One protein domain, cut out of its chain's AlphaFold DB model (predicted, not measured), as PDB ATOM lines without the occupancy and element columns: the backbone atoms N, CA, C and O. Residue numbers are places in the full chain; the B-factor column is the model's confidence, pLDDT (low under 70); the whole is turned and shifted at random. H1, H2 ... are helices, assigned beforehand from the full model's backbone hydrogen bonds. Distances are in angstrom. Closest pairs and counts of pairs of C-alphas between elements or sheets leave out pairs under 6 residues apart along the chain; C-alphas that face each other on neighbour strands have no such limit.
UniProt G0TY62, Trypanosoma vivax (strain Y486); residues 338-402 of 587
ATOM      1  N   CYS A 338     136.854 205.641 148.977       97.81
ATOM      2  CA  CYS A 338     136.176 206.887 148.591       97.81
ATOM      3  C   CYS A 338     135.836 207.782 149.795       97.81
ATOM      4  O   CYS A 338     135.892 209.003 149.677       97.81
ATOM      5  N   LEU A 339     135.524 207.196 150.957       96.25
ATOM      6  CA  LEU A 339     135.206 207.954 152.169       96.25
ATOM      7  C   LEU A 339     136.432 208.659 152.758       96.25
ATOM      8  O   LEU A 339     136.285 209.694 153.400       96.25
ATOM      9  N   LEU A 340     137.640 208.130 152.542       96.50
ATOM     10  CA  LEU A 340     138.876 208.798 152.952       96.50
ATOM     11  C   LEU A 340     139.256 209.915 151.985       96.50
ATOM     12  O   LEU A 340     139.462 211.047 152.403       96.50
ATOM     13  N   TRP A 341     139.326 209.601 150.690       95.62
ATOM     14  CA  TRP A 341     139.890 210.516 149.692       95.62
ATOM     15  C   TRP A 341     138.921 211.595 149.213       95.62
ATOM     16  O   TRP A 341     139.353 212.671 148.810       95.62
ATOM     17  N   HIS A 342     137.619 211.308 149.215       96.19
ATOM     18  CA  HIS A 342     136.588 212.219 148.713       96.19
ATOM     19  C   HIS A 342     135.596 212.653 149.801       96.19
ATOM     20  O   HIS A 342     134.704 213.453 149.527       96.19
ATOM     21  N   GLY A 343     135.692 212.099 151.016       97.00
ATOM     22  CA  GLY A 343     134.756 212.346 152.120       97.00
ATOM     23  C   GLY A 343     133.360 211.732 151.931       97.00
ATOM     24  O   GLY A 343     132.605 211.609 152.890       97.00
ATOM     25  N   LYS A 344     133.005 211.317 150.709       96.50
ATOM     26  CA  LYS A 344     131.741 210.660 150.361       96.50
ATOM     27  C   LYS A 344     131.916 209.745 149.153       96.50
ATOM     28  O   LYS A 344     132.792 209.957 148.318       96.50
ATOM     29  N   CYS A 345     131.046 208.746 149.027       97.50
ATOM     30  CA  CYS A 345     130.996 207.902 147.839       97.50
ATOM     31  C   CYS A 345     129.886 208.338 146.884       97.50
ATOM     32  O   CYS A 345     128.719 208.380 147.263       97.50
ATOM     33  N   HIS A 346     130.238 208.580 145.622       96.94
ATOM     34  CA  HIS A 346     129.274 208.917 144.569       96.94
ATOM     35  C   HIS A 346     128.406 207.736 144.117       96.94
ATOM     36  O   HIS A 346     127.298 207.944 143.638       96.94
ATOM     37  N   HIS A 347     128.886 206.501 144.274       96.50
ATOM     38  CA  HIS A 347     128.204 205.294 143.790       96.50
ATOM     39  C   HIS A 347     127.430 204.548 144.890       96.50
ATOM     40  O   HIS A 347     126.859 203.489 144.630       96.50
ATOM     41  N   GLY A 348     127.416 205.082 146.118       95.19
ATOM     42  CA  GLY A 348     126.723 204.484 147.259       95.19
ATOM     43  C   GLY A 348     127.110 203.018 147.479       95.19
ATOM     44  O   GLY A 348     128.292 202.684 147.575       95.19
ATOM     45  N   GLN A 349     126.099 202.149 147.530       95.25
ATOM     46  CA  GLN A 349     126.246 200.699 147.719       95.25
ATOM     47  C   GLN A 349     126.732 199.956 146.465       95.25
ATOM     48  O   GLN A 349     127.177 198.822 146.557       95.25
ATOM     49  N   ASN A 350     126.686 200.588 145.292       96.69
ATOM     50  CA  ASN A 350     127.138 199.982 144.037       96.69
ATOM     51  C   ASN A 350     128.587 200.359 143.703       96.69
ATOM     52  O   ASN A 350     129.058 200.140 142.587       96.69
ATOM     53  N   CYS A 351     129.309 200.970 144.647       97.25
ATOM     54  CA  CYS A 351     130.703 201.313 144.437       97.25
ATOM     55  C   CYS A 351     131.549 200.047 144.332       97.25
ATOM     56  O   CYS A 351     131.650 199.280 145.288       97.25
ATOM     57  N   MET A 352     132.239 199.867 143.205       97.12
ATOM     58  CA  MET A 352     133.140 198.726 143.021       97.12
ATOM     59  C   MET A 352     134.263 198.670 144.069       97.12
ATOM     60  O   MET A 352     134.782 197.599 144.352       97.12
ATOM     61  N   PHE A 353     134.602 199.808 144.686       97.38
ATOM     62  CA  PHE A 353     135.632 199.920 145.719       97.38
ATOM     63  C   PHE A 353     135.092 199.750 147.147       97.38
ATOM     64  O   PHE A 353     135.857 199.885 148.094       97.38
ATOM     65  N   GLN A 354     133.797 199.468 147.343       97.31
ATOM     66  CA  GLN A 354     133.178 199.447 148.676       97.31
ATOM     67  C   GLN A 354     133.853 198.468 149.648       97.31
ATOM     68  O   GLN A 354     133.918 198.756 150.838       97.31
ATOM     69  N   LYS A 355     134.346 197.331 149.147       97.25
ATOM     70  CA  LYS A 355     134.985 196.282 149.957       97.25
ATOM     71  C   LYS A 355     136.488 196.485 150.167       97.25
ATOM     72  O   LYS A 355     137.094 195.716 150.900       97.25
ATOM     73  N   LEU A 356     137.098 197.474 149.512       97.88
ATOM     74  CA  LEU A 356     138.529 197.726 149.666       97.88
ATOM     75  C   LEU A 356     138.815 198.458 150.983       97.88
ATOM     76  O   LEU A 356     137.983 199.263 151.404       97.88
ATOM     77  N   PRO A 357     139.994 198.253 151.593       98.12
ATOM     78  CA  PRO A 357     140.423 199.019 152.753       98.12
ATOM     79  C   PRO A 357     140.434 200.524 152.473       98.12
ATOM     80  O   PRO A 357     140.819 200.988 151.395       98.12
ATOM     81  N   ARG A 358     140.009 201.298 153.468       97.62
ATOM     82  CA  ARG A 358     139.843 202.750 153.414       97.62
ATOM     83  C   ARG A 358     141.145 203.472 153.066       97.62
ATOM     84  O   ARG A 358     141.104 204.487 152.373       97.62
ATOM     85  N   ASN A 359     142.288 202.952 153.503       97.69
ATOM     86  CA  ASN A 359     143.597 203.553 153.258       97.69
ATOM     87  C   ASN A 359     144.248 203.186 151.909       97.69
ATOM     88  O   ASN A 359     145.356 203.648 151.636       97.69
ATOM     89  N   VAL A 360     143.589 202.417 151.034       97.88
ATOM     90  CA  VAL A 360     144.082 202.172 149.664       97.88
ATOM     91  C   VAL A 360     144.078 203.471 148.862       97.88
ATOM     92  O   VAL A 360     143.076 204.186 148.828       97.88
ATOM     93  N   CYS A 361     145.181 203.778 148.177       98.00
ATOM     94  CA  CYS A 361     145.271 204.969 147.338       98.00
ATOM     95  C   CYS A 361     144.422 204.822 146.062       98.00
ATOM     96  O   CYS A 361     144.734 204.031 145.173       98.00
ATOM     97  N   LEU A 362     143.371 205.641 145.922       97.31
ATOM     98  CA  LEU A 362     142.506 205.609 144.734       97.31
ATOM     99  C   LEU A 362     143.203 206.078 143.454       97.31
ATOM    100  O   LEU A 362     142.886 205.585 142.374       97.31
ATOM    101  N   LYS A 363     144.133 207.036 143.550       97.69
ATOM    102  CA  LYS A 363     144.911 207.474 142.380       97.69
ATOM    103  C   LYS A 363     145.828 206.361 141.896       97.69
ATOM    104  O   LYS A 363     145.950 206.175 140.690       97.69
ATOM    105  N   TRP A 364     146.419 205.611 142.827       97.75
ATOM    106  CA  TRP A 364     147.258 204.461 142.507       97.75
ATOM    107  C   TRP A 364     146.429 203.396 141.827       97.75
ATOM    108  O   TRP A 364     146.750 203.077 140.704       97.75
ATOM    109  N   LEU A 365     145.285 203.009 142.398       97.19
ATOM    110  CA  LEU A 365     144.371 202.029 141.804       97.19
ATOM    111  C   LEU A 365     143.931 202.371 140.363       97.19
ATOM    112  O   LEU A 365     143.538 201.491 139.602       97.19
ATOM    113  N   ARG A 366     143.971 203.658 139.994       96.56
ATOM    114  CA  ARG A 366     143.662 204.188 138.655       96.56
ATOM    115  C   ARG A 366     144.893 204.390 137.760       96.56
ATOM    116  O   ARG A 366     144.745 204.964 136.689       96.56
ATOM    117  N   GLY A 367     146.090 204.006 138.198       96.56
ATOM    118  CA  GLY A 367     147.343 204.220 137.467       96.56
ATOM    119  C   GLY A 367     147.796 205.685 137.380       96.56
ATOM    120  O   GLY A 367     148.568 206.036 136.500       96.56
ATOM    121  N   THR A 368     147.316 206.568 138.264       97.12
ATOM    122  CA  THR A 368     147.539 208.034 138.198       97.12
ATOM    123  C   THR A 368     148.213 208.619 139.444       97.12
ATOM    124  O   THR A 368     148.223 209.834 139.646       97.12
ATOM    125  N   CYS A 369     148.746 207.783 140.339       97.50
ATOM    126  CA  CYS A 369     149.439 208.284 141.525       97.50
ATOM    127  C   CYS A 369     150.837 208.799 141.169       97.50
ATOM    128  O   CYS A 369     151.718 208.009 140.853       97.50
ATOM    129  N   ALA A 370     151.052 210.111 141.294       97.12
ATOM    130  CA  ALA A 370     152.365 210.734 141.105       97.12
ATOM    131  C   ALA A 370     153.272 210.647 142.349       97.12
ATOM    132  O   ALA A 370     154.476 210.840 142.245       97.12
ATOM    133  N   ALA A 371     152.711 210.356 143.528       95.94
ATOM    134  CA  ALA A 371     153.461 210.366 144.786       95.94
ATOM    135  C   ALA A 371     154.376 209.139 144.973       95.94
ATOM    136  O   ALA A 371     155.213 209.135 145.874       95.94
ATOM    137  N   GLY A 372     154.214 208.093 144.153       94.50
ATOM    138  CA  GLY A 372     155.027 206.878 144.238       94.50
ATOM    139  C   GLY A 372     155.036 206.276 145.648       94.50
ATOM    140  O   GLY A 372     154.012 206.263 146.331       94.50
ATOM    141  N   SER A 373     156.200 205.828 146.110       95.31
ATOM    142  CA  SER A 373     156.382 205.219 147.436       95.31
ATOM    143  C   SER A 373     156.109 206.170 148.610       95.31
ATOM    144  O   SER A 373     155.884 205.711 149.730       95.31
ATOM    145  N   GLN A 374     156.084 207.485 148.371       95.81
ATOM    146  CA  GLN A 374     155.788 208.507 149.381       95.81
ATOM    147  C   GLN A 374     154.295 208.848 149.472       95.81
ATOM    148  O   GLN A 374     153.906 209.697 150.275       95.81
ATOM    149  N   CYS A 375     153.430 208.210 148.672       97.06
ATOM    150  CA  CYS A 375     151.987 208.395 148.803       97.06
ATOM    151  C   CYS A 375     151.551 208.105 150.239       97.06
ATOM    152  O   CYS A 375     152.080 207.180 150.839       97.06
ATOM    153  N   SER A 376     150.585 208.844 150.791       96.19
ATOM    154  CA  SER A 376     150.013 208.570 152.120       96.19
ATOM    155  C   SER A 376     149.080 207.352 152.140       96.19
ATOM    156  O   SER A 376     148.808 206.790 153.199       96.19
ATOM    157  N   GLY A 377     148.613 206.907 150.971       97.00
ATOM    158  CA  GLY A 377     147.814 205.694 150.824       97.00
ATOM    159  C   GLY A 377     148.649 204.443 150.576       97.00
ATOM    160  O   GLY A 377     149.839 204.519 150.284       97.00
ATOM    161  N   VAL A 378     147.998 203.288 150.669       97.81
ATOM    162  CA  VAL A 378     148.593 201.977 150.400       97.81
ATOM    163  C   VAL A 378     148.627 201.701 148.892       97.81
ATOM    164  O   VAL A 378     147.619 201.908 148.208       97.81
ATOM    165  N   HIS A 379     149.773 201.225 148.392       97.75
ATOM    166  CA  HIS A 379     150.028 200.860 146.986       97.75
ATOM    167  C   HIS A 379     150.084 199.339 146.779       97.75
ATOM    168  O   HIS A 379     151.017 198.788 146.203       97.75
ATOM    169  N   ARG A 380     149.080 198.638 147.298       97.25
ATOM    170  CA  ARG A 380     148.887 197.202 147.084       97.25
ATOM    171  C   ARG A 380     147.406 196.873 147.158       97.25
ATOM    172  O   ARG A 380     146.643 197.556 147.846       97.25
ATOM    173  N   LEU A 381     147.004 195.836 146.433       97.56
ATOM    174  CA  LEU A 381     145.667 195.267 146.548       97.56
ATOM    175  C   LEU A 381     145.644 194.246 147.694       97.56
ATOM    176  O   LEU A 381     146.663 193.600 147.929       97.56
ATOM    177  N   PRO A 382     144.521 194.109 148.420       97.12
ATOM    178  CA  PRO A 382     144.326 192.996 149.344       97.12
ATOM    179  C   PRO A 382     144.367 191.657 148.605       97.12
ATOM    180  O   PRO A 382     143.979 191.599 147.437       97.12
ATOM    181  N   ASP A 383     144.756 190.588 149.296       96.25
ATOM    182  CA  ASP A 383     144.816 189.246 148.704       96.25
ATOM    183  C   ASP A 383     143.423 188.764 148.250       96.25
ATOM    184  O   ASP A 383     143.267 188.231 147.153       96.25
ATOM    185  N   ASP A 384     142.377 189.092 149.017       95.00
ATOM    186  CA  ASP A 384     140.977 188.735 148.731       95.00
ATOM    187  C   ASP A 384     140.263 189.728 147.788       95.00
ATOM    188  O   ASP A 384     139.065 190.016 147.910       95.00
ATOM    189  N   CYS A 385     140.994 190.322 146.843       95.94
ATOM    190  CA  CYS A 385     140.413 191.288 145.919       95.94
ATOM    191  C   CYS A 385     139.501 190.598 144.888       95.94
ATOM    192  O   CYS A 385     139.843 189.580 144.291       95.94
ATOM    193  N   SER A 386     138.324 191.176 144.621       96.19
ATOM    194  CA  SER A 386     137.418 190.631 143.601       96.19
ATOM    195  C   SER A 386     138.059 190.665 142.208       96.19
ATOM    196  O   SER A 386     138.703 191.658 141.865       96.19
ATOM    197  N   SER A 387     137.779 189.669 141.363       95.94
ATOM    198  CA  SER A 387     138.289 189.602 139.981       95.94
ATOM    199  C   SER A 387     138.067 190.893 139.186       95.94
ATOM    200  O   SER A 387     138.994 191.412 138.582       95.94
ATOM    201  N   LYS A 388     136.881 191.503 139.295       95.88
ATOM    202  CA  LYS A 388     136.558 192.777 138.624       95.88
ATOM    203  C   LYS A 388     137.490 193.931 139.008       95.88
ATOM    204  O   LYS A 388     137.724 194.826 138.201       95.88
ATOM    205  N   LEU A 389     137.963 193.956 140.254       96.31
ATOM    206  CA  LEU A 389     138.898 194.977 140.729       96.31
ATOM    207  C   LEU A 389     140.321 194.699 140.248       96.31
ATOM    208  O   LEU A 389     141.016 195.649 139.900       96.31
ATOM    209  N   LEU A 390     140.724 193.426 140.193       96.06
ATOM    210  CA  LEU A 390     141.994 193.017 139.593       96.06
ATOM    211  C   LEU A 390     142.037 193.402 138.110       96.06
ATOM    212  O   LEU A 390     142.973 194.084 137.703       96.06
ATOM    213  N   ASP A 391     140.984 193.091 137.349       95.31
ATOM    214  CA  ASP A 391     140.861 193.473 135.936       95.31
ATOM    215  C   ASP A 391     140.934 195.000 135.767       95.31
ATOM    216  O   ASP A 391     141.646 195.518 134.909       95.31
ATOM    217  N   PHE A 392     140.212 195.750 136.612       95.94
ATOM    218  CA  PHE A 392     140.240 197.214 136.594       95.94
ATOM    219  C   PHE A 392     141.642 197.775 136.857       95.94
ATOM    220  O   PHE A 392     142.071 198.704 136.168       95.94
ATOM    221  N   HIS A 393     142.345 197.226 137.846       96.06
ATOM    222  CA  HIS A 393     143.709 197.619 138.179       96.06
ATOM    223  C   HIS A 393     144.672 197.287 137.030       96.06
ATOM    224  O   HIS A 393     145.404 198.166 136.582       96.06
ATOM    225  N   GLU A 394     144.622 196.070 136.483       95.25
ATOM    226  CA  GLU A 394     145.459 195.646 135.351       95.25
ATOM    227  C   GLU A 394     145.273 196.572 134.136       95.25
ATOM    228  O   GLU A 394     146.249 197.099 133.597       95.25
ATOM    229  N   MET A 395     144.017 196.878 133.784       94.00
ATOM    230  CA  MET A 395     143.683 197.822 132.710       94.00
ATOM    231  C   MET A 395     144.163 199.252 132.986       94.00
ATOM    232  O   MET A 395     144.486 199.983 132.048       94.00
ATOM    233  N   SER A 396     144.175 199.677 134.251       95.44
ATOM    234  CA  SER A 396     144.549 201.043 134.636       95.44
ATOM    235  C   SER A 396     146.062 201.253 134.681       95.44
ATOM    236  O   SER A 396     146.530 202.347 134.379       95.44
ATOM    237  N   HIS A 397     146.829 200.218 135.024       93.81
ATOM    238  CA  HIS A 397     148.291 200.282 135.107       93.81
ATOM    239  C   HIS A 397     149.006 199.991 133.786       93.81
ATOM    240  O   HIS A 397     150.233 200.005 133.742       93.81
ATOM    241  N   GLY A 398     148.262 199.737 132.707       85.69
ATOM    242  CA  GLY A 398     148.851 199.490 131.395       85.69
ATOM    243  C   GLY A 398     149.699 198.221 131.351       85.69
ATOM    244  O   GLY A 398     150.560 198.110 130.480       85.69
ATOM    245  N   VAL A 399     149.466 197.264 132.264       74.12
ATOM    246  CA  VAL A 399     150.037 195.921 132.128       74.12
ATOM    247  C   VAL A 399     149.556 195.412 130.775       74.12
ATOM    248  O   VAL A 399     148.352 195.353 130.524       74.12
ATOM    249  N   ALA A 400     150.513 195.209 129.869       53.09
ATOM    250  CA  ALA A 400     150.296 195.210 128.432       53.09
ATOM    251  C   ALA A 400     149.034 194.431 128.032       53.09
ATOM    252  O   ALA A 400     148.929 193.214 128.221       53.09
ATOM    253  N   HIS A 401     148.093 195.161 127.425       51.81
ATOM    254  CA  HIS A 401     146.829 194.661 126.878       51.81
ATOM    255  C   HIS A 401     147.024 193.470 125.916       51.81
ATOM    256  O   HIS A 401     146.102 192.688 125.683       51.81
ATOM    257  N   GLU A 402     148.249 193.273 125.418       51.47
ATOM    258  CA  GLU A 402     148.696 192.103 124.659       51.47
ATOM    259  C   GLU A 402     148.341 190.766 125.337       51.47
ATOM    260  O   GLU A 402     147.960 189.804 124.661       51.47
TER     261      GLU A 402
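AT A GLANCE: This is residues 338 to 402 of the 587 residues of a protein of Trypanosoma vivax (strain Y486) (UniProt G0TY62). This domain has little regular structure: two long winding loops and three short helices, with H2 set between H1 and the longest helix, H3, and a tail after H3. Along the 65 printed residues come H1, H2 and H3, all helix in class, with no named strand; these hold 18 residues. The whole is compact, with a radius of gyration of the C-alphas of 11.9 A, spanning 35 by 27 by 21 A.

IN THESE COORDINATES: Find C-alpha 338 at (136.176, 206.887, 148.591), where H1, residues 338 to 341, begins. H2 is residues 362 to 365. H3, residues 387 to 396, runs 14.1 A to C-alpha 396 at (144.549, 201.043, 134.636).

HOW THE PARTS SIT: H1 and H2 are close but not clearly touching; their closest C-alphas, Trp 341 and Leu 362, are 7.5 A apart. H2 and H3 are also close but not clearly touching, Leu 365 and His 393 having the closest C-alphas, 5.7 A. H1 and H3 are apart. In H3 every O i to N i+4 pair is within hydrogen-bond range; H1 and H2 are too short for such a pair.

THE WHOLE: The C-alphas farthest apart, Gly 343 and Glu 402, are 36.9 A apart. The printed part has no cut, and both links are long. Look for pLDDT under 70 at residues 400 to 402.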